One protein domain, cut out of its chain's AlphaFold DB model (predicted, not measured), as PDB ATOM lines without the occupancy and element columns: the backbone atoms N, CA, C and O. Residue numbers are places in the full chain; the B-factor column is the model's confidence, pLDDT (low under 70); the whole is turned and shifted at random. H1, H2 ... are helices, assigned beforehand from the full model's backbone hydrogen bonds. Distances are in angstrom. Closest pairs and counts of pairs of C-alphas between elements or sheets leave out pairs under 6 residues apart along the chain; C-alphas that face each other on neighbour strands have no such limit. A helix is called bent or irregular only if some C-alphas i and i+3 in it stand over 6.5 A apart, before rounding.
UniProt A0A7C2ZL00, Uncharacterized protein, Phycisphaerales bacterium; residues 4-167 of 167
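This is residues 4 to 167 of the 167 residues of an uncharacterized protein of Phycisphaerales bacterium (UniProt A0A7C2ZL00). This is an elongated body of helices in two parts, joined by the long, bent helix H1. In one part H8 is the core, packed between H7 on one side and the hairpin of H1b and H2 on the other; in the other part H1a has H3, H5 and H6 packed on it, while H4 bridges across one side, apart from both arms of H1. The domain is all helix: 164 residues are printed, with eight named helices, H1 to H8 in order along the chain, and no named strand. It is compact, with a radius of gyration of the C-alphas of 16.8 A, and the C-alphas span 56 by 30 by 25 A. The helix packing is mostly crossed, 1 of 10 touching pairs being at a shallow tilt.

H1, residues 4 to 38, was assigned as one helix by its hydrogen bonds but is bent, with C-alphas 21 and 24 7.8 A apart. Its arm H1a, residues 4 to 21, begins at C-alpha 4 (198.379, 191.837, 249.869) and is 25.8 A long. Its arm H1b, residues 24 to 38, is 21.6 A long and irregular, with C-alphas 32 and 35 7.0 A apart. H2, residues 48 to 69, runs 31.7 A from C-alpha 48 at (161.407, 217.206, 237.588). H3 holds residues 71 to 79 over 12.3 A, H4 residues 81 to 93 over 18.8 A, and H5 residues 99 to 112 over 20.1 A. H6, residues 119 to 133, is 21.4 A long and only just irregular, with C-alphas 120 and 123 6.7 A apart. H7, residues 138 to 147, is 14.1 A long. H8, residues 151 to 166, is 23.5 A long, ends at C-alpha 166 (183.758, 204.657, 233.155) and is irregular, with C-alphas 152 and 155 7.3 A apart.

H1 is the hub, touching five other helices, and the lines of H1a and H1b are about perpendicular, at 82 degrees. H1a touches H6 with residues 7 to 15 alone, closest at the C-alphas of Tyr 11 and Ala 126, 4.5 A, at a steep tilt of 69.6 degrees, only just short of perpendicular. H1a touches H3 at a shallow tilt of 24 degrees, opposite ways, closest at the C-alphas of Glu 13 and Pro 71, 5.5 A. With residues 4 to 8 alone H1a touches H5, closest at the C-alphas of Ala 4 and Ala 110, 5.7 A. H5 and H6 form a helical hairpin, their closest C-alphas, of Leu 105 and Phe 133, 7.0 A apart. H4 and H3 touch only at the corner, closest at the C-alphas of Leu 77 and Ser 83, 5.3 A. H4 and H5 only just touch, with 3 pairs of C-alphas within 8 A, the closest those of Leu 91 and Thr 99, 5.7 A. H1b and H2 form a helical hairpin at a steep tilt of 43 degrees, closest at the C-alphas of Ala 27 and Leu 59, 6.5 A. H8 touches H1b, closest at the C-alphas of Ile 26 and Ala 162, 5.2 A. With residues 154 to 159 alone H8 touches H2, closest at the C-alphas of Ala 58 and Pro 155, 4.3 A. H7 touches H8, opposite ways at a steep tilt of 47 degrees, closest at the C-alphas of Asp 138 and Ala 160, 4.8 A. H7 is apart from H1b and H2. Every O i to N i+4 pair is within hydrogen-bond range in H1a, H2, H5 and H7, against 9 of 11 in H1b, 4 of 5 in H3, 8 of 9 in H4, 9 of 11 in H6 and 10 of 12 in H8.

The two C-alphas farthest apart are those of Asn 45 and Pro 115, 56.8 A. The printed part has no cut and no long link. The mean pLDDT of the printed part is 88.4; residues 78, 81 to 82, 93, 95 and 114 to 120 are under 70.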
ATOM      1  N   ALA A   4     199.818 191.783 250.147       82.81
ATOM      2  CA  ALA A   4     198.379 191.837 249.869       82.81
ATOM      3  C   ALA A   4     197.764 193.200 250.219       82.81
ATOM      4  O   ALA A   4     196.907 193.697 249.499       82.81
ATOM      5  N   THR A   5     198.193 193.796 251.333       83.38
ATOM      6  CA  THR A   5     197.734 195.121 251.772       83.38
ATOM      7  C   THR A   5     198.279 196.199 250.840       83.38
ATOM      8  O   THR A   5     197.545 197.107 250.481       83.38
ATOM      9  N   ILE A   6     199.529 196.051 250.385       87.19
ATOM     10  CA  ILE A   6     200.143 196.960 249.407       87.19
ATOM     11  C   ILE A   6     199.349 196.953 248.095       87.19
ATOM     12  O   ILE A   6     198.955 198.012 247.617       87.19
ATOM     13  N   LEU A   7     199.041 195.775 247.543       89.38
ATOM     14  CA  LEU A   7     198.259 195.686 246.308       89.38
ATOM     15  C   LEU A   7     196.801 196.146 246.493       89.38
ATOM     16  O   LEU A   7     196.229 196.739 245.584       89.38
ATOM     17  N   MET A   8     196.202 195.920 247.666       90.25
ATOM     18  CA  MET A   8     194.878 196.471 247.984       90.25
ATOM     19  C   MET A   8     194.901 198.008 248.017       90.25
ATOM     20  O   MET A   8     193.987 198.634 247.492       90.25
ATOM     21  N   HIS A   9     195.942 198.622 248.590       89.88
ATOM     22  CA  HIS A   9     196.102 200.081 248.574       89.88
ATOM     23  C   HIS A   9     196.266 200.601 247.146       89.88
ATOM     24  O   HIS A   9     195.536 201.506 246.763       89.88
ATOM     25  N   ALA A  10     197.141 199.979 246.349       91.50
ATOM     26  CA  ALA A  10     197.339 200.352 244.948       91.50
ATOM     27  C   ALA A  10     196.039 200.242 244.128       91.50
ATOM     28  O   ALA A  10     195.768 201.087 243.281       91.50
ATOM     29  N   TYR A  11     195.201 199.236 244.406       94.31
ATOM     30  CA  TYR A  11     193.874 199.108 243.800       94.31
ATOM     31  C   TYR A  11     192.958 200.297 244.133       94.31
ATOM     32  O   TYR A  11     192.356 200.865 243.224       94.31
ATOM     33  N   PHE A  12     192.862 200.702 245.403       93.69
ATOM     34  CA  PHE A  12     192.025 201.843 245.794       93.69
ATOM     35  C   PHE A  12     192.587 203.189 245.326       93.69
ATOM     36  O   PHE A  12     191.817 204.049 244.914       93.69
ATOM     37  N   GLU A  13     193.907 203.353 245.320       93.44
ATOM     38  CA  GLU A  13     194.571 204.546 244.787       93.44
ATOM     39  C   GLU A  13     194.309 204.707 243.283       93.44
ATOM     40  O   GLU A  13     193.851 205.762 242.850       93.44
ATOM     41  N   ALA A  14     194.463 203.636 242.499       94.50
ATOM     42  CA  ALA A  14     194.140 203.657 241.073       94.50
ATOM     43  C   ALA A  14     192.645 203.928 240.814       94.50
ATOM     44  O   ALA A  14     192.295 204.631 239.864       94.50
ATOM     45  N   LEU A  15     191.741 203.408 241.656       95.56
ATOM     46  CA  LEU A  15     190.318 203.750 241.579       95.56
ATOM     47  C   LEU A  15     190.071 205.232 241.859       95.56
ATOM     48  O   LEU A  15     189.333 205.863 241.109       95.56
ATOM     49  N   HIS A  16     190.683 205.783 242.907       95.38
ATOM     50  CA  HIS A  16     190.573 207.199 243.244       95.38
ATOM     51  C   HIS A  16     190.989 208.084 242.062       95.38
ATOM     52  O   HIS A  16     190.213 208.938 241.632       95.38
ATOM     53  N   GLU A  17     192.162 207.835 241.476       95.44
ATOM     54  CA  GLU A  17     192.660 208.599 240.327       95.44
ATOM     55  C   GLU A  17     191.736 208.505 239.107       95.44
ATOM     56  O   GLU A  17     191.432 209.516 238.470       95.44
ATOM     57  N   ARG A  18     191.249 207.299 238.789       96.31
ATOM     58  CA  ARG A  18     190.335 207.088 237.660       96.31
ATOM     59  C   ARG A  18     188.983 207.754 237.883       96.31
ATOM     60  O   ARG A  18     188.450 208.341 236.943       96.31
ATOM     61  N   LEU A  19     188.430 207.685 239.095       95.56
ATOM     62  CA  LEU A  19     187.160 208.337 239.412       95.56
ATOM     63  C   LEU A  19     187.275 209.860 239.377       95.56
ATOM     64  O   LEU A  19     186.392 210.503 238.818       95.56
ATOM     65  N   GLU A  20     188.363 210.431 239.894       96.31
ATOM     66  CA  GLU A  20     188.636 211.868 239.768       96.31
ATOM     67  C   GLU A  20     188.727 212.288 238.294       96.31
ATOM     68  O   GLU A  20     188.056 213.225 237.856       96.31
ATOM     69  N   ALA A  21     189.482 211.540 237.480       97.31
ATOM     70  CA  ALA A  21     189.623 211.823 236.053       97.31
ATOM     71  C   ALA A  21     188.303 211.667 235.272       97.31
ATOM     72  O   ALA A  21     188.034 212.430 234.341       97.31
ATOM     73  N   ALA A  22     187.469 210.692 235.645       96.94
ATOM     74  CA  ALA A  22     186.199 210.394 234.987       96.94
ATOM     75  C   ALA A  22     184.990 211.109 235.614       96.94
ATOM     76  O   ALA A  22     183.871 210.932 235.131       96.94
ATOM     77  N   ARG A  23     185.180 211.943 236.644       96.88
ATOM     78  CA  ARG A  23     184.105 212.566 237.436       96.88
ATOM     79  C   ARG A  23     183.024 213.227 236.583       96.88
ATOM     80  O   ARG A  23     181.835 212.985 236.776       96.88
ATOM     81  N   GLY A  24     183.436 214.025 235.596       97.50
ATOM     82  CA  GLY A  24     182.510 214.697 234.680       97.50
ATOM     83  C   GLY A  24     181.743 213.734 233.766       97.50
ATOM     84  O   GLY A  24     180.568 213.965 233.489       97.50
ATOM     85  N   LEU A  25     182.382 212.643 233.326       97.69
ATOM     86  CA  LEU A  25     181.738 211.609 232.509       97.69
ATOM     87  C   LEU A  25     180.709 210.827 233.328       97.69
ATOM     88  O   LEU A  25     179.586 210.644 232.873       97.69
ATOM     89  N   ILE A  26     181.064 210.436 234.553       98.25
ATOM     90  CA  ILE A  26     180.172 209.720 235.475       98.25
ATOM     91  C   ILE A  26     178.936 210.573 235.790       98.25
ATOM     92  O   ILE A  26     177.813 210.077 235.715       98.25
ATOM     93  N   ALA A  27     179.125 211.864 236.082       97.75
ATOM     94  CA  ALA A  27     178.024 212.791 236.336       97.75
ATOM     95  C   ALA A  27     177.060 212.898 235.139       97.75
ATOM     96  O   ALA A  27     175.842 212.824 235.315       97.75
ATOM     97  N   ALA A  28     177.599 213.011 233.922       97.75
ATOM     98  CA  ALA A  28     176.794 213.050 232.703       97.75
ATOM     99  C   ALA A  28     176.036 211.730 232.462       97.75
ATOM    100  O   ALA A  28     174.867 211.744 232.070       97.75
ATOM    101  N   ASP A  29     176.667 210.587 232.739       97.88
ATOM    102  CA  ASP A  29     176.044 209.270 232.598       97.88
ATOM    103  C   ASP A  29     174.896 209.063 233.599       97.88
ATOM    104  O   ASP A  29     173.847 208.522 233.230       97.88
ATOM    105  N   ILE A  30     175.045 209.535 234.842       97.44
ATOM    106  CA  ILE A  30     173.970 209.542 235.847       97.44
ATOM    107  C   ILE A  30     172.765 210.334 235.326       97.44
ATOM    108  O   ILE A  30     171.641 209.820 235.338       97.44
ATOM    109  N   GLU A  31     172.991 211.553 234.830       96.25
ATOM    110  CA  GLU A  31     171.931 212.414 234.293       96.25
ATOM    111  C   GLU A  31     171.211 211.756 233.108       96.25
ATOM    112  O   GLU A  31     169.979 211.751 233.043       96.25
ATOM    113  N   ALA A  32     171.962 211.120 232.206       96.25
ATOM    114  CA  ALA A  32     171.400 210.430 231.050       96.25
ATOM    115  C   ALA A  32     170.578 209.182 231.430       96.25
ATOM    116  O   ALA A  32     169.566 208.878 230.788       96.25
ATOM    117  N   MET A  33     170.991 208.437 232.461       96.38
ATOM    118  CA  MET A  33     170.318 207.205 232.888       96.38
ATOM    119  C   MET A  33     169.068 207.449 233.733       96.38
ATOM    120  O   MET A  33     168.113 206.664 233.659       96.38
ATOM    121  N   LEU A  34     169.061 208.514 234.538       95.19
ATOM    122  CA  LEU A  34     168.033 208.765 235.543       95.19
ATOM    123  C   LEU A  34     166.593 208.740 234.981       95.19
ATOM    124  O   LEU A  34     165.763 208.028 235.556       95.19
ATOM    125  N   PRO A  35     166.260 209.391 233.843       92.62
ATOM    126  CA  PRO A  35     164.901 209.355 233.301       92.62
ATOM    127  C   PRO A  35     164.439 207.949 232.912       92.62
ATOM    128  O   PRO A  35     163.258 207.621 233.030       92.62
ATOM    129  N   ALA A  36     165.351 207.105 232.422       93.00
ATOM    130  CA  ALA A  36     165.030 205.731 232.055       93.00
ATOM    131  C   ALA A  36     164.832 204.857 233.298       93.00
ATOM    132  O   ALA A  36     163.865 204.100 233.357       93.00
ATOM    133  N   ALA A  37     165.692 205.001 234.308       92.19
ATOM    134  CA  ALA A  37     165.585 204.252 235.556       92.19
ATOM    135  C   ALA A  37     164.327 204.634 236.361       92.19
ATOM    136  O   ALA A  37     163.650 203.768 236.912       92.19
ATOM    137  N   ALA A  38     163.937 205.911 236.344       90.38
ATOM    138  CA  ALA A  38     162.717 206.405 236.982       90.38
ATOM    139  C   ALA A  38     161.432 205.758 236.430       90.38
ATOM    140  O   ALA A  38     160.461 205.576 237.167       90.38
ATOM    141  N   LYS A  39     161.421 205.339 235.154       90.62
ATOM    142  CA  LYS A  39     160.267 204.653 234.538       90.62
ATOM    143  C   LYS A  39     159.950 203.303 235.181       90.62
ATOM    144  O   LYS A  39     158.827 202.831 235.025       90.62
ATOM    145  N   ALA A  40     160.887 202.701 235.916       89.62
ATOM    146  CA  ALA A  40     160.622 201.496 236.701       89.62
ATOM    147  C   ALA A  40     159.668 201.753 237.889       89.62
ATOM    148  O   ALA A  40     159.111 200.806 238.443       89.62
ATOM    149  N   PHE A  41     159.425 203.021 238.251       91.06
ATOM    150  CA  PHE A  41     158.594 203.424 239.388       91.06
ATOM    151  C   PHE A  41     157.462 204.378 238.970       91.06
ATOM    152  O   PHE A  41     157.366 205.493 239.488       91.06
ATOM    153  N   PRO A  42     156.544 203.964 238.075       85.12
ATOM    154  CA  PRO A  42     155.493 204.851 237.566       85.12
ATOM    155  C   PRO A  42     154.544 205.345 238.671       85.12
ATOM    156  O   PRO A  42     153.984 206.432 238.572       85.12
ATOM    157  N   GLN A  43     154.407 204.577 239.756       84.56
ATOM    158  CA  GLN A  43     153.549 204.912 240.896       84.56
ATOM    159  C   GLN A  43     154.125 206.026 241.788       84.56
ATOM    160  O   GLN A  43     153.406 206.579 242.614       84.56
ATOM    161  N   ALA A  44     155.417 206.351 241.651       82.31
ATOM    162  CA  ALA A  44     156.096 207.317 242.516       82.31
ATOM    163  C   ALA A  44     155.816 208.786 242.143       82.31
ATOM    164  O   ALA A  44     156.171 209.679 242.914       82.31
ATOM    165  N   ASN A  45     155.173 209.042 240.993       85.00
ATOM    166  CA  ASN A  45     154.854 210.382 240.483       85.00
ATOM    167  C   ASN A  45     156.053 211.347 240.607       85.00
ATOM    168  O   ASN A  45     156.010 212.346 241.337       85.00
ATOM    169  N   LEU A  46     157.160 210.956 239.971       88.56
ATOM    170  CA  LEU A  46     158.416 211.699 239.967       88.56
ATOM    171  C   LEU A  46     158.307 212.860 238.979       88.56
ATOM    172  O   LEU A  46     158.331 212.658 237.766       88.56
ATOM    173  N   ASP A  47     158.145 214.059 239.520       90.62
ATOM    174  CA  ASP A  47     158.295 215.307 238.780       90.62
ATOM    175  C   ASP A  47     159.783 215.657 238.606       90.62
ATOM    176  O   ASP A  47     160.677 214.950 239.079       90.62
ATOM    177  N   ILE A  48     160.046 216.747 237.886       90.44
ATOM    178  CA  ILE A  48     161.407 217.206 237.588       90.44
ATOM    179  C   ILE A  48     162.176 217.514 238.878       90.44
ATOM    180  O   ILE A  48     163.321 217.097 238.996       90.44
ATOM    181  N   GLU A  49     161.544 218.152 239.866       93.19
ATOM    182  CA  GLU A  49     162.196 218.510 241.135       93.19
ATOM    183  C   GLU A  49     162.654 217.269 241.911       93.19
ATOM    184  O   GLU A  49     163.770 217.224 242.428       93.19
ATOM    185  N   LYS A  50     161.825 216.221 241.962       92.44
ATOM    186  CA  LYS A  50     162.215 214.954 242.591       92.44
ATOM    187  C   LYS A  50     163.336 214.272 241.825       92.44
ATOM    188  O   LYS A  50     164.238 213.729 242.456       92.44
ATOM    189  N   LEU A  51     163.285 214.266 240.493       93.25
ATOM    190  CA  LEU A  51     164.368 213.708 239.683       93.25
ATOM    191  C   LEU A  51     165.677 214.466 239.935       93.25
ATOM    192  O   LEU A  51     166.698 213.826 240.168       93.25
ATOM    193  N   ASP A  52     165.644 215.794 240.003       94.38
ATOM    194  CA  ASP A  52     166.817 216.592 240.363       94.38
ATOM    195  C   ASP A  52     167.347 216.235 241.759       94.38
ATOM    196  O   ASP A  52     168.549 216.045 241.911       94.38
ATOM    197  N   ALA A  53     166.481 215.994 242.747       94.88
ATOM    198  CA  ALA A  53     166.924 215.519 244.060       94.88
ATOM    199  C   ALA A  53     167.602 214.131 244.005       94.88
ATOM    200  O   ALA A  53     168.590 213.898 244.702       94.88
ATOM    201  N   TYR A  54     167.111 213.206 243.170       94.31
ATOM    202  CA  TYR A  54     167.767 211.907 242.952       94.31
ATOM    203  C   TYR A  54     169.125 212.052 242.258       94.31
ATOM    204  O   TYR A  54     170.063 211.329 242.603       94.31
ATOM    205  N   LYS A  55     169.235 212.979 241.302       95.81
ATOM    206  CA  LYS A  55     170.495 213.325 240.639       95.81
ATOM    207  C   LYS A  55     171.492 213.888 241.648       95.81
ATOM    208  O   LYS A  55     172.599 213.374 241.742       95.81
ATOM    209  N   ASP A  56     171.086 214.880 242.433       96.94
ATOM    210  CA  ASP A  56     171.944 215.524 243.427       96.94
ATOM    211  C   ASP A  56     172.419 214.525 244.489       96.94
ATOM    212  O   ASP A  56     173.590 214.536 244.859       96.94
ATOM    213  N   ALA A  57     171.553 213.600 244.917       96.31
ATOM    214  CA  ALA A  57     171.943 212.512 245.811       96.31
ATOM    215  C   ALA A  57     173.000 211.591 245.176       96.31
ATOM    216  O   ALA A  57     173.996 211.268 245.816       96.31
ATOM    217  N   ALA A  58     172.822 211.195 243.911       96.19
ATOM    218  CA  ALA A  58     173.791 210.348 243.215       96.19
ATOM    219  C   ALA A  58     175.145 211.055 243.016       96.19
ATOM    220  O   ALA A  58     176.193 210.426 243.143       96.19
ATOM    221  N   LEU A  59     175.130 212.365 242.750       95.81
ATOM    222  CA  LEU A  59     176.341 213.182 242.649       95.81
ATOM    223  C   LEU A  59     177.026 213.363 244.009       95.81
ATOM    224  O   LEU A  59     178.245 213.267 244.081       95.81
ATOM    225  N   ALA A  60     176.274 213.557 245.093       95.88
ATOM    226  CA  ALA A  60     176.846 213.587 246.439       95.88
ATOM    227  C   ALA A  60     177.524 212.252 246.787       95.88
ATOM    228  O   ALA A  60     178.643 212.241 247.295       95.88
ATOM    229  N   PHE A  61     176.900 211.127 246.430       94.25
ATOM    230  CA  PHE A  61     177.486 209.802 246.636       94.25
ATOM    231  C   PHE A  61     178.751 209.577 245.798       94.25
ATOM    232  O   PHE A  61     179.638 208.853 246.244       94.25
ATOM    233  N   LEU A  62     178.874 210.194 244.614       94.75
ATOM    234  CA  LEU A  62     180.121 210.175 243.840       94.75
ATOM    235  C   LEU A  62     181.261 210.842 244.620       94.75
ATOM    236  O   LEU A  62     182.339 210.261 244.723       94.75
ATOM    237  N   GLU A  63     181.017 212.017 245.203       94.31
ATOM    238  CA  GLU A  63     182.019 212.717 246.022       94.31
ATOM    239  C   GLU A  63     182.416 211.897 247.248       94.31
ATOM    240  O   GLU A  63     183.601 211.716 247.522       94.31
ATOM    241  N   GLU A  64     181.429 211.343 247.957       90.50
ATOM    242  CA  GLU A  64     181.678 210.457 249.096       90.50
ATOM    243  C   GLU A  64     182.487 209.223 248.679       90.50
ATOM    244  O   GLU A  64     183.369 208.776 249.419       90.50
ATOM    245  N   ARG A  65     182.229 208.675 247.484       89.94
ATOM    246  CA  ARG A  65     182.947 207.503 246.979       89.94
ATOM    247  C   ARG A  65     184.394 207.811 246.634       89.94
ATOM    248  O   ARG A  65     185.269 207.030 247.004       89.94
ATOM    249  N   ILE A  66     184.641 208.934 245.966       92.00
ATOM    250  CA  ILE A  66     185.996 209.412 245.679       92.00
ATOM    251  C   ILE A  66     186.748 209.594 247.001       92.00
ATOM    252  O   ILE A  66     187.803 208.992 247.186       92.00
ATOM    253  N   GLU A  67     186.165 210.299 247.971       88.62
ATOM    254  CA  GLU A  67     186.815 210.519 249.268       88.62
ATOM    255  C   GLU A  67     187.047 209.210 250.043       88.62
ATOM    256  O   GLU A  67     188.065 209.048 250.711       88.62
ATOM    257  N   THR A  68     186.159 208.222 249.906       84.75
ATOM    258  CA  THR A  68     186.349 206.889 250.506       84.75
ATOM    259  C   THR A  68     187.591 206.181 249.957       84.75
ATOM    260  O   THR A  68     188.269 205.462 250.694       84.75
ATOM    261  N   TYR A  69     187.915 206.378 248.678       85.31
ATOM    262  CA  TYR A  69     189.108 205.802 248.049       85.31
ATOM    263  C   TYR A  69     190.362 206.659 248.214       85.31
ATOM    264  O   TYR A  69     191.439 206.230 247.797       85.31
ATOM    265  N   ASN A  70     190.251 207.832 248.843       84.31
ATOM    266  CA  ASN A  70     191.380 208.716 249.091       84.31
ATOM    267  C   ASN A  70     192.540 207.926 249.739       84.31
ATOM    268  O   ASN A  70     192.351 207.322 250.807       84.31
ATOM    269  N   PRO A  71     193.750 207.935 249.140       78.94
ATOM    270  CA  PRO A  71     194.893 207.157 249.617       78.94
ATOM    271  C   PRO A  71     195.245 207.404 251.088       78.94
ATOM    272  O   PRO A  71     195.730 206.506 251.776       78.94
ATOM    273  N   VAL A  72     194.973 208.605 251.607       74.94
ATOM    274  CA  VAL A  72     195.185 208.915 253.027       74.94
ATOM    275  C   VAL A  72     194.148 208.207 253.900       74.94
ATOM    276  O   VAL A  72     194.506 207.588 254.903       74.94
ATOM    277  N   GLY A  73     192.870 208.262 253.521       73.88
ATOM    278  CA  GLY A  73     191.774 207.618 254.249       73.88
ATOM    279  C   GLY A  73     191.901 206.095 254.261       73.88
ATOM    280  O   GLY A  73     191.776 205.462 255.315       73.88
ATOM    281  N   ILE A  74     192.243 205.503 253.113       76.19
ATOM    282  CA  ILE A  74     192.317 204.048 252.959       76.19
ATOM    283  C   ILE A  74     193.464 203.420 253.769       76.19
ATOM    284  O   ILE A  74     193.310 202.327 254.318       76.19
ATOM    285  N   GLN A  75     194.583 204.133 253.945       72.81
ATOM    286  CA  GLN A  75     195.683 203.687 254.808       72.81
ATOM    287  C   GLN A  75     195.217 203.478 256.258       72.81
ATOM    288  O   GLN A  75     195.529 202.460 256.881       72.81
ATOM    289  N   PHE A  76     194.395 204.388 256.793       71.88
ATOM    290  CA  PHE A  76     193.858 204.243 258.151       71.88
ATOM    291  C   PHE A  76     192.920 203.042 258.299       71.88
ATOM    292  O   PHE A  76     192.907 202.416 259.367       71.88
ATOM    293  N   LEU A  77     192.185 202.707 257.235       71.56
ATOM    294  CA  LEU A  77     191.255 201.582 257.209       71.56
ATOM    295  C   LEU A  77     191.985 200.237 257.376       71.56
ATOM    296  O   LEU A  77     191.523 199.353 258.103       71.56
ATOM    297  N   PHE A  78     193.160 200.098 256.759       69.44
ATOM    298  CA  PHE A  78     193.904 198.836 256.715       69.44
ATOM    299  C   PHE A  78     195.099 198.739 257.672       69.44
ATOM    300  O   PHE A  78     195.588 197.630 257.914       69.44
ATOM    301  N   ASP A  79     195.546 199.828 258.291       71.69
ATOM    302  CA  ASP A  79     196.656 199.766 259.251       71.69
ATOM    303  C   ASP A  79     196.209 199.495 260.694       71.69
ATOM    304  O   ASP A  79     197.003 199.047 261.527       71.69
ATOM    305  N   ARG A  80     194.924 199.695 261.017       73.75
ATOM    306  CA  ARG A  80     194.403 199.540 262.386       73.75
ATOM    307  C   ARG A  80     193.528 198.287 262.529       73.75
ATOM    308  O   ARG A  80     192.490 198.206 261.878       73.75
ATOM    309  N   PRO A  81     193.846 197.339 263.438       66.69
ATOM    310  CA  PRO A  81     193.053 196.117 263.635       66.69
ATOM    311  C   PRO A  81     191.564 196.373 263.912       66.69
ATOM    312  O   PRO A  81     190.711 195.772 263.269       66.69
ATOM    313  N   ARG A  82     191.248 197.340 264.786       64.56
ATOM    314  CA  ARG A  82     189.857 197.743 265.071       64.56
ATOM    315  C   ARG A  82     189.143 198.351 263.860       64.56
ATOM    316  O   ARG A  82     187.928 198.250 263.771       64.56
ATOM    317  N   SER A  83     189.885 198.967 262.940       72.56
ATOM    318  CA  SER A  83     189.319 199.534 261.713       72.56
ATOM    319  C   SER A  83     188.957 198.448 260.705       72.56
ATOM    320  O   SER A  83     187.941 198.565 260.033       72.56
ATOM    321  N   LYS A  84     189.723 197.350 260.654       71.75
ATOM    322  CA  LYS A  84     189.388 196.182 259.822       71.75
ATOM    323  C   LYS A  84     188.120 195.483 260.290       71.75
ATOM    324  O   LYS A  84     187.292 195.120 259.465       71.75
ATOM    325  N   GLU A  85     187.980 195.286 261.598       76.50
ATOM    326  CA  GLU A  85     186.779 194.678 262.184       76.50
ATOM    327  C   GLU A  85     185.548 195.566 261.965       76.50
ATOM    328  O   GLU A  85     184.505 195.067 261.553       76.50
ATOM    329  N   ALA A  86     185.679 196.883 262.171       77.69
ATOM    330  CA  ALA A  86     184.611 197.839 261.886       77.69
ATOM    331  C   ALA A  86     184.209 197.822 260.404       77.69
ATOM    332  O   ALA A  86     183.030 197.684 260.103       77.69
ATOM    333  N   PHE A  87     185.182 197.843 259.491       79.62
ATOM    334  CA  PHE A  87     184.926 197.748 258.056       79.62
ATOM    335  C   PHE A  87     184.199 196.447 257.685       79.62
ATOM    336  O   PHE A  87     183.210 196.471 256.964       79.62
ATOM    337  N   GLN A  88     184.626 195.300 258.223       79.12
ATOM    338  CA  GLN A  88     183.942 194.021 257.991       79.12
ATOM    339  C   GLN A  88     182.495 194.019 258.499       79.12
ATOM    340  O   GLN A  88     181.636 193.411 257.862       79.12
ATOM    341  N   LEU A  89     182.219 194.686 259.622       76.38
ATOM    342  CA  LEU A  89     180.856 194.869 260.123       76.38
ATOM    343  C   LEU A  89     180.048 195.810 259.219       76.38
ATOM    344  O   LEU A  89     178.887 195.524 258.937       76.38
ATOM    345  N   GLU A  90     180.649 196.888 258.713       76.56
ATOM    346  CA  GLU A  90     180.005 197.794 257.755       76.56
ATOM    347  C   GLU A  90     179.585 197.068 256.472       76.56
ATOM    348  O   GLU A  90     178.471 197.289 256.000       76.56
ATOM    349  N   LEU A  91     180.393 196.127 255.963       79.88
ATOM    350  CA  LEU A  91     180.017 195.313 254.794       79.88
ATOM    351  C   LEU A  91     178.724 194.508 255.009       79.88
ATOM    352  O   LEU A  91     177.991 194.272 254.049       79.88
ATOM    353  N   GLN A  92     178.448 194.100 256.253       70.75
ATOM    354  CA  GLN A  92     177.255 193.336 256.636       70.75
ATOM    355  C   GLN A  92     176.042 194.230 256.915       70.75
ATOM    356  O   GLN A  92     174.904 193.805 256.726       70.75
ATOM    357  N   LEU A  93     176.279 195.446 257.413       60.25
ATOM    358  CA  LEU A  93     175.232 196.412 257.759       60.25
ATOM    359  C   LEU A  93     174.774 197.246 256.554       60.25
ATOM    360  O   LEU A  93     173.722 197.886 256.617       60.25
ATOM    361  N   ASN A  94     175.549 197.246 255.467       71.44
ATOM    362  CA  ASN A  94     175.206 197.956 254.245       71.44
ATOM    363  C   ASN A  94     173.974 197.331 253.563       71.44
ATOM    364  O   ASN A  94     173.710 196.133 253.645       71.44
ATOM    365  N   TRP A  95     173.208 198.150 252.845       69.50
ATOM    366  CA  TRP A  95     171.977 197.745 252.153       69.50
ATOM    367  C   TRP A  95     172.206 196.769 250.994       69.50
ATOM    368  O   TRP A  95     171.247 196.219 250.434       69.50
ATOM    369  N   TYR A  96     173.474 196.592 250.640       81.12
ATOM    370  CA  TYR A  96     173.996 195.714 249.617       81.12
ATOM    371  C   TYR A  96     175.111 194.909 250.295       81.12
ATOM    372  O   TYR A  96     176.229 195.405 250.437       81.12
ATOM    373  N   ASP A  97     174.787 193.714 250.805       86.25
ATOM    374  CA  ASP A  97     175.780 192.821 251.419       86.25
ATOM    375  C   ASP A  97     176.909 192.564 250.414       86.25
ATOM    376  O   ASP A  97     176.739 191.859 249.417       86.25
ATOM    377  N   SER A  98     178.059 193.176 250.679       87.81
ATOM    378  CA  SER A  98     179.225 193.178 249.793       87.81
ATOM    379  C   SER A  98     180.327 192.242 250.291       87.81
ATOM    380  O   SER A  98     181.425 192.195 249.730       87.81
ATOM    381  N   THR A  99     180.029 191.415 251.300       89.12
ATOM    382  CA  THR A  99     180.968 190.453 251.895       89.12
ATOM    383  C   THR A  99     181.510 189.476 250.853       89.12
ATOM    384  O   THR A  99     182.709 189.180 250.814       89.12
ATOM    385  N   ALA A 100     180.631 188.974 249.980       90.81
ATOM    386  CA  ALA A 100     181.005 188.028 248.935       90.81
ATOM    387  C   ALA A 100     181.916 188.666 247.874       90.81
ATOM    388  O   ALA A 100     182.844 188.012 247.392       90.81
ATOM    389  N   GLU A 101     181.676 189.928 247.518       93.31
ATOM    390  CA  GLU A 101     182.501 190.680 246.570       93.31
ATOM    391  C   GLU A 101     183.878 190.982 247.168       93.31
ATOM    392  O   GLU A 101     184.901 190.648 246.564       93.31
ATOM    393  N   PHE A 102     183.917 191.485 248.405       91.31
ATOM    394  CA  PHE A 102     185.165 191.774 249.109       91.31
ATOM    395  C   PHE A 102     186.033 190.522 249.297       91.31
ATOM    396  O   PHE A 102     187.255 190.555 249.118       91.31
ATOM    397  N   THR A 103     185.403 189.388 249.616       91.88
ATOM    398  CA  THR A 103     186.089 188.095 249.762       91.88
ATOM    399  C   THR A 103     186.726 187.656 248.444       91.88
ATOM    400  O   THR A 103     187.863 187.179 248.437       91.88
ATOM    401  N   GLN A 104     186.032 187.835 247.316       94.25
ATOM    402  CA  GLN A 104     186.563 187.496 245.994       94.25
ATOM    403  C   GLN A 104     187.737 188.396 245.596       94.25
ATOM    404  O   GLN A 104     188.755 187.874 245.130       94.25
ATOM    405  N   LEU A 105     187.623 189.709 245.827       93.62
ATOM    406  CA  LEU A 105     188.701 190.671 245.591       93.62
ATOM    407  C   LEU A 105     189.942 190.319 246.425       93.62
ATOM    408  O   LEU A 105     191.032 190.122 245.884       93.62
ATOM    409  N   SER A 106     189.762 190.118 247.733       90.94
ATOM    410  CA  SER A 106     190.838 189.744 248.660       90.94
ATOM    411  C   SER A 106     191.518 188.428 248.264       90.94
ATOM    412  O   SER A 106     192.744 188.314 248.290       90.94
ATOM    413  N   ALA A 107     190.736 187.426 247.851       91.88
ATOM    414  CA  ALA A 107     191.268 186.145 247.397       91.88
ATOM    415  C   ALA A 107     192.045 186.260 246.074       91.88
ATOM    416  O   ALA A 107     193.012 185.523 245.873       91.88
ATOM    417  N   ALA A 108     191.639 187.154 245.168       92.38
ATOM    418  CA  ALA A 108     192.363 187.409 243.925       92.38
ATOM    419  C   ALA A 108     193.704 188.102 244.190       92.38
ATOM    420  O   ALA A 108     194.731 187.627 243.708       92.38
ATOM    421  N   ILE A 109     193.705 189.135 245.034       90.44
ATOM    422  CA  ILE A 109     194.918 189.830 245.485       90.44
ATOM    423  C   ILE A 109     195.906 188.840 246.107       90.44
ATOM    424  O   ILE A 109     197.061 188.767 245.692       90.44
ATOM    425  N   ALA A 110     195.444 187.991 247.031       87.94
ATOM    426  CA  ALA A 110     196.293 186.997 247.688       87.94
ATOM    427  C   ALA A 110     196.929 185.980 246.717       87.94
ATOM    428  O   ALA A 110     197.989 185.426 247.015       87.94
ATOM    429  N   LYS A 111     196.297 185.724 245.562       87.62
ATOM    430  CA  LYS A 111     196.836 184.855 244.503       87.62
ATOM    431  C   LYS A 111     197.849 185.571 243.609       87.62
ATOM    432  O   LYS A 111     198.764 184.916 243.126       87.62
ATOM    433  N   MET A 112     197.691 186.877 243.387       85.50
ATOM    434  CA  MET A 112     198.553 187.665 242.496       85.50
ATOM    435  C   MET A 112     199.930 187.975 243.095       85.50
ATOM    436  O   MET A 112     200.892 188.122 242.355       85.50
ATOM    437  N   ILE A 113     200.042 188.012 244.422       79.31
ATOM    438  CA  ILE A 113     201.281 188.351 245.146       79.31
ATOM    439  C   ILE A 113     202.242 187.167 245.368       79.31
ATOM    440  O   ILE A 113     203.184 187.266 246.151       79.31
ATOM    441  N   ARG A 114     201.994 186.001 244.753       68.62
ATOM    442  CA  ARG A 114     202.871 184.823 244.876       68.62
ATOM    443  C   ARG A 114     203.454 184.452 243.507       68.62
ATOM    444  O   ARG A 114     202.751 183.775 242.753       68.62
ATOM    445  N   PRO A 115     204.729 184.785 243.198       66.75
ATOM    446  CA  PRO A 115     205.747 185.469 244.024       66.75
ATOM    447  C   PRO A 115     205.595 187.005 244.087       66.75
ATOM    448  O   PRO A 115     204.839 187.580 243.310       66.75
ATOM    449  N   ALA A 116     206.307 187.640 245.032       57.19
ATOM    450  CA  ALA A 116     206.206 189.070 245.335       57.19
ATOM    451  C   ALA A 116     206.515 189.947 244.098       57.19
ATOM    452  O   ALA A 116     207.590 189.783 243.509       57.19
ATOM    453  N   PRO A 117     205.599 190.843 243.690       62.28
ATOM    454  CA  PRO A 117     205.800 191.719 242.539       62.28
ATOM    455  C   PRO A 117     206.839 192.808 242.841       62.28
ATOM    456  O   PRO A 117     206.963 193.257 243.978       62.28
ATOM    457  N   ALA A 118     207.583 193.247 241.823       65.25
ATOM    458  CA  ALA A 118     208.351 194.492 241.909       65.25
ATOM    459  C   ALA A 118     207.391 195.699 241.931       65.25
ATOM    460  O   ALA A 118     206.267 195.585 241.451       65.25
ATOM    461  N   ASP A 119     207.822 196.869 242.415       62.56
ATOM    462  CA  ASP A 119     206.951 198.061 242.497       62.56
ATOM    463  C   ASP A 119     206.311 198.430 241.142       62.56
ATOM    464  O   ASP A 119     205.132 198.768 241.084       62.56
ATOM    465  N   ALA A 120     207.044 198.255 240.034       59.09
ATOM    466  CA  ALA A 120     206.551 198.481 238.668       59.09
ATOM    467  C   ALA A 120     205.443 197.501 238.210       59.09
ATOM    468  O   ALA A 120     204.833 197.708 237.163       59.09
ATOM    469  N   ASP A 121     205.170 196.433 238.965       80.50
ATOM    470  CA  ASP A 121     204.060 195.509 238.715       80.50
ATOM    471  C   ASP A 121     202.787 195.885 239.490       80.50
ATOM    472  O   ASP A 121     201.716 195.394 239.136       80.50
ATOM    473  N   LEU A 122     202.854 196.736 240.522       86.00
ATOM    474  CA  LEU A 122     201.700 197.019 241.388       86.00
ATOM    475  C   LEU A 122     200.586 197.773 240.662       86.00
ATOM    476  O   LEU A 122     199.432 197.364 240.760       86.00
ATOM    477  N   GLU A 123     200.926 198.806 239.892       86.31
ATOM    478  CA  GLU A 123     199.969 199.569 239.077       86.31
ATOM    479  C   GLU A 123     199.295 198.661 238.038       86.31
ATOM    480  O   GLU A 123     198.074 198.554 237.974       86.31
ATOM    481  N   ARG A 124     200.090 197.865 237.315       90.06
ATOM    482  CA  ARG A 124     199.583 196.886 236.341       90.06
ATOM    483  C   ARG A 124     198.672 195.830 236.986       90.06
ATOM    484  O   ARG A 124     197.712 195.358 236.369       90.06
ATOM    485  N   LEU A 125     198.987 195.395 238.205       92.06
ATOM    486  CA  LEU A 125     198.157 194.456 238.959       92.06
ATOM    487  C   LEU A 125     196.870 195.122 239.457       92.06
ATOM    488  O   LEU A 125     195.816 194.494 239.368       92.06
ATOM    489  N   ALA A 126     196.929 196.375 239.912       92.94
ATOM    490  CA  ALA A 126     195.759 197.175 240.260       92.94
ATOM    491  C   ALA A 126     194.833 197.347 239.048       92.94
ATOM    492  O   ALA A 126     193.650 197.030 239.143       92.94
ATOM    493  N   ASP A 127     195.377 197.685 237.880       93.88
ATOM    494  CA  ASP A 127     194.630 197.748 236.620       93.88
ATOM    495  C   ASP A 127     193.964 196.414 236.279       93.88
ATOM    496  O   ASP A 127     192.802 196.367 235.878       93.88
ATOM    497  N   THR A 128     194.683 195.305 236.475       94.62
ATOM    498  CA  THR A 128     194.139 193.958 236.258       94.62
ATOM    499  C   THR A 128     192.986 193.657 237.220       94.62
ATOM    500  O   THR A 128     192.025 192.980 236.847       94.62
ATOM    501  N   LEU A 129     193.070 194.134 238.465       95.50
ATOM    502  CA  LEU A 129     192.005 193.992 239.453       95.50
ATOM    503  C   LEU A 129     190.797 194.854 239.088       95.50
ATOM    504  O   LEU A 129     189.692 194.322 239.084       95.50
ATOM    505  N   ILE A 130     190.995 196.120 238.709       96.38
ATOM    506  CA  ILE A 130     189.918 197.024 238.276       96.38
ATOM    507  C   ILE A 130     189.220 196.461 237.037       96.38
ATOM    508  O   ILE A 130     188.004 196.311 237.044       96.38
ATOM    509  N   ALA A 131     189.967 196.014 236.026       95.56
ATOM    510  CA  ALA A 131     189.383 195.416 234.823       95.56
ATOM    511  C   ALA A 131     188.564 194.143 235.111       95.56
ATOM    512  O   ALA A 131     187.664 193.785 234.354       95.56
ATOM    513  N   ARG A 132     188.884 193.417 236.191       95.31
ATOM    514  CA  ARG A 132     188.208 192.164 236.554       95.31
ATOM    515  C   ARG A 132     187.050 192.352 237.530       95.31
ATOM    516  O   ARG A 132     186.092 191.579 237.479       95.31
ATOM    517  N   PHE A 133     187.186 193.278 238.468       95.19
ATOM    518  CA  PHE A 133     186.282 193.434 239.606       95.19
ATOM    519  C   PHE A 133     185.525 194.764 239.599       95.19
ATOM    520  O   PHE A 133     184.566 194.883 240.351       95.19
ATOM    521  N   GLY A 134     185.901 195.721 238.749       95.62
ATOM    522  CA  GLY A 134     185.369 197.081 238.772       95.62
ATOM    523  C   GLY A 134     185.778 197.827 240.042       95.62
ATOM    524  O   GLY A 134     186.784 197.486 240.675       95.62
ATOM    525  N   ALA A 135     184.985 198.829 240.419       95.06
ATOM    526  CA  ALA A 135     185.084 199.495 241.711       95.06
ATOM    527  C   ALA A 135     184.275 198.741 242.771       95.06
ATOM    528  O   ALA A 135     183.064 198.592 242.661       95.06
ATOM    529  N   PHE A 136     184.928 198.286 243.835       92.44
ATOM    530  CA  PHE A 136     184.234 197.714 244.985       92.44
ATOM    531  C   PHE A 136     183.495 198.806 245.787       92.44
ATOM    532  O   PHE A 136     184.159 199.777 246.157       92.44
ATOM    533  N   PRO A 137     182.211 198.664 246.186       93.31
ATOM    534  CA  PRO A 137     181.335 197.485 246.092       93.31
ATOM    535  C   PRO A 137     180.241 197.568 244.998       93.31
ATOM    536  O   PRO A 137     179.096 197.153 245.219       93.31
ATOM    537  N   ASP A 138     180.531 198.147 243.831       94.94
ATOM    538  CA  ASP A 138     179.508 198.471 242.824       94.94
ATOM    539  C   ASP A 138     178.805 197.242 242.261       94.94
ATOM    540  O   ASP A 138     177.603 197.284 241.988       94.94
ATOM    541  N   ARG A 139     179.496 196.103 242.166       95.06
ATOM    542  CA  ARG A 139     178.870 194.874 241.677       95.06
ATOM    543  C   ARG A 139     177.770 194.381 242.620       95.06
ATOM    544  O   ARG A 139     176.725 193.924 242.149       95.06
ATOM    545  N   SER A 140     177.983 194.471 243.931       94.38
ATOM    546  CA  SER A 140     176.979 194.118 244.941       94.38
ATOM    547  C   SER A 140     175.801 195.085 244.907       94.38
ATOM    548  O   SER A 140     174.657 194.635 244.957       94.38
ATOM    549  N   ILE A 141     176.064 196.388 244.745       94.81
ATOM    550  CA  ILE A 141     175.022 197.416 244.592       94.81
ATOM    551  C   ILE A 141     174.140 197.112 243.379       94.81
ATOM    552  O   ILE A 141     172.918 197.009 243.518       94.81
ATOM    553  N   ILE A 142     174.753 196.902 242.210       96.06
ATOM    554  CA  ILE A 142     174.049 196.608 240.955       96.06
ATOM    555  C   ILE A 142     173.215 195.336 241.105       96.06
ATOM    556  O   ILE A 142     172.005 195.366 240.891       96.06
ATOM    557  N   THR A 143     173.833 194.238 241.544       95.06
ATOM    558  CA  THR A 143     173.166 192.930 241.637       95.06
ATOM    559  C   THR A 143     171.976 192.969 242.598       95.06
ATOM    560  O   THR A 143     170.896 192.468 242.284       95.06
ATOM    561  N   ALA A 144     172.148 193.564 243.781       93.31
ATOM    562  CA  ALA A 144     171.081 193.624 244.773       93.31
ATOM    563  C   ALA A 144     169.974 194.616 244.383       93.31
ATOM    564  O   ALA A 144     168.808 194.362 244.691       93.31
ATOM    565  N   TYR A 145     170.300 195.703 243.675       94.31
ATOM    566  CA  TYR A 145     169.286 196.581 243.096       94.31
ATOM    567  C   TYR A 145     168.484 195.868 242.004       94.31
ATOM    568  O   TYR A 145     167.261 195.902 242.042       94.31
ATOM    569  N   GLU A 146     169.137 195.191 241.059       94.94
ATOM    570  CA  GLU A 146     168.458 194.474 239.970       94.94
ATOM    571  C   GLU A 146     167.549 193.350 240.489       94.94
ATOM    572  O   GLU A 146     166.468 193.126 239.941       94.94
ATOM    573  N   ALA A 147     167.947 192.677 241.572       94.56
ATOM    574  CA  ALA A 147     167.135 191.649 242.216       94.56
ATOM    575  C   ALA A 147     165.887 192.216 242.919       94.56
ATOM    576  O   ALA A 147     164.835 191.574 242.923       94.56
ATOM    577  N   ALA A 148     165.998 193.398 243.529       93.00
ATOM    578  CA  ALA A 148     164.903 194.046 244.247       93.00
ATOM    579  C   ALA A 148     164.967 195.580 244.099       93.00
ATOM    580  O   ALA A 148     165.393 196.275 245.034       93.00
ATOM    581  N   PRO A 149     164.521 196.128 242.949       93.44
ATOM    582  CA  PRO A 149     164.603 197.557 242.686       93.44
ATOM    583  C   PRO A 149     163.759 198.343 243.681       93.44
ATOM    584  O   PRO A 149     162.593 198.025 243.929       93.44
ATOM    585  N   ALA A 150     164.329 199.410 244.229       92.81
ATOM    586  CA  ALA A 150     163.617 200.272 245.154       92.81
ATOM    587  C   ALA A 150     164.067 201.720 245.001       92.81
ATOM    588  O   ALA A 150     165.253 202.003 244.868       92.81
ATOM    589  N   LEU A 151     163.119 202.650 245.076       91.94
ATOM    590  CA  LEU A 151     163.366 204.045 244.725       91.94
ATOM    591  C   LEU A 151     164.455 204.700 245.598       91.94
ATOM    592  O   LEU A 151     165.334 205.375 245.084       91.94
ATOM    593  N   HIS A 152     164.470 204.422 246.903       91.25
ATOM    594  CA  HIS A 152     165.514 204.894 247.825       91.25
ATOM    595  C   HIS A 152     166.932 204.353 247.542       91.25
ATOM    596  O   HIS A 152     167.892 204.912 248.049       91.25
ATOM    597  N   LYS A 153     167.065 203.297 246.726       94.12
ATOM    598  CA  LYS A 153     168.340 202.690 246.298       94.12
ATOM    599  C   LYS A 153     168.802 203.196 244.928       94.12
ATOM    600  O   LYS A 153     169.868 202.829 244.446       94.12
ATOM    601  N   LEU A 154     167.962 203.990 244.260       94.69
ATOM    602  CA  LEU A 154     168.207 204.439 242.897       94.69
ATOM    603  C   LEU A 154     169.491 205.283 242.762       94.69
ATOM    604  O   LEU A 154     170.207 205.036 241.795       94.69
ATOM    605  N   PRO A 155     169.830 206.211 243.685       95.94
ATOM    606  CA  PRO A 155     171.080 206.967 243.591       95.94
ATOM    607  C   PRO A 155     172.334 206.086 243.564       95.94
ATOM    608  O   PRO A 155     173.142 206.224 242.651       95.94
ATOM    609  N   ASP A 156     172.460 205.137 244.501       95.06
ATOM    610  CA  ASP A 156     173.592 204.198 244.546       95.06
ATOM    611  C   ASP A 156     173.693 203.376 243.265       95.06
ATOM    612  O   ASP A 156     174.777 203.196 242.717       95.06
ATOM    613  N   TYR A 157     172.555 202.877 242.775       96.62
ATOM    614  CA  TYR A 157     172.512 202.094 241.547       96.62
ATOM    615  C   TYR A 157     172.962 202.909 240.331       96.62
ATOM    616  O   TYR A 157     173.753 202.418 239.528       96.62
ATOM    617  N   LEU A 158     172.483 204.149 240.186       97.31
ATOM    618  CA  LEU A 158     172.890 205.026 239.086       97.31
ATOM    619  C   LEU A 158     174.389 205.312 239.132       97.31
ATOM    620  O   LEU A 158     175.047 205.208 238.098       97.31
ATOM    621  N   LEU A 159     174.918 205.610 240.321       97.50
ATOM    622  CA  LEU A 159     176.346 205.806 240.529       97.50
ATOM    623  C   LEU A 159     177.138 204.552 240.146       97.50
ATOM    624  O   LEU A 159     178.010 204.629 239.287       97.50
ATOM    625  N   ALA A 160     176.795 203.393 240.711       97.19
ATOM    626  CA  ALA A 160     177.496 202.135 240.462       97.19
ATOM    627  C   ALA A 160     177.501 201.754 238.971       97.19
ATOM    628  O   ALA A 160     178.516 201.320 238.433       97.19
ATOM    629  N   ARG A 161     176.384 201.971 238.263       97.81
ATOM    630  CA  ARG A 161     176.296 201.734 236.812       97.81
ATOM    631  C   ARG A 161     177.113 202.733 235.996       97.81
ATOM    632  O   ARG A 161     177.650 202.351 234.962       97.81
ATOM    633  N   ALA A 162     177.173 203.994 236.414       98.00
ATOM    634  CA  ALA A 162     177.970 205.009 235.732       98.00
ATOM    635  C   ALA A 162     179.471 204.747 235.927       98.00
ATOM    636  O   ALA A 162     180.232 204.805 234.966       98.00
ATOM    637  N   VAL A 163     179.879 204.366 237.141       97.19
ATOM    638  CA  VAL A 163     181.253 203.955 237.457       97.19
ATOM    639  C   VAL A 163     181.650 202.701 236.675       97.19
ATOM    640  O   VAL A 163     182.700 202.701 236.042       97.19
ATOM    641  N   GLU A 164     180.796 201.672 236.623       97.25
ATOM    642  CA  GLU A 164     181.045 200.450 235.837       97.25
ATOM    643  C   GLU A 164     181.328 200.746 234.353       97.25
ATOM    644  O   GLU A 164     182.102 200.035 233.722       97.25
ATOM    645  N   ARG A 165     180.717 201.790 233.781       96.19
ATOM    646  CA  ARG A 165     180.941 202.190 232.381       96.19
ATOM    647  C   ARG A 165     182.189 203.038 232.172       96.19
ATOM    648  O   ARG A 165     182.673 203.116 231.045       96.19
ATOM    649  N   ALA A 166     182.640 203.726 233.214       94.56
ATOM    650  CA  ALA A 166     183.758 204.657 233.155       94.56
ATOM    651  C   ALA A 166     185.119 203.985 233.405       94.56
ATOM    652  O   ALA A 166     186.147 204.570 233.059       94.56
ATOM    653  N   LEU A 167     185.126 202.793 234.015       91.00
ATOM    654  CA  LEU A 167     186.322 202.022 234.378       91.00
ATOM    655  C   LEU A 167     186.666 200.927 233.364       91.00
ATOM    656  O   LEU A 167     187.887 200.678 233.213       91.00
TER     657      LEU A 167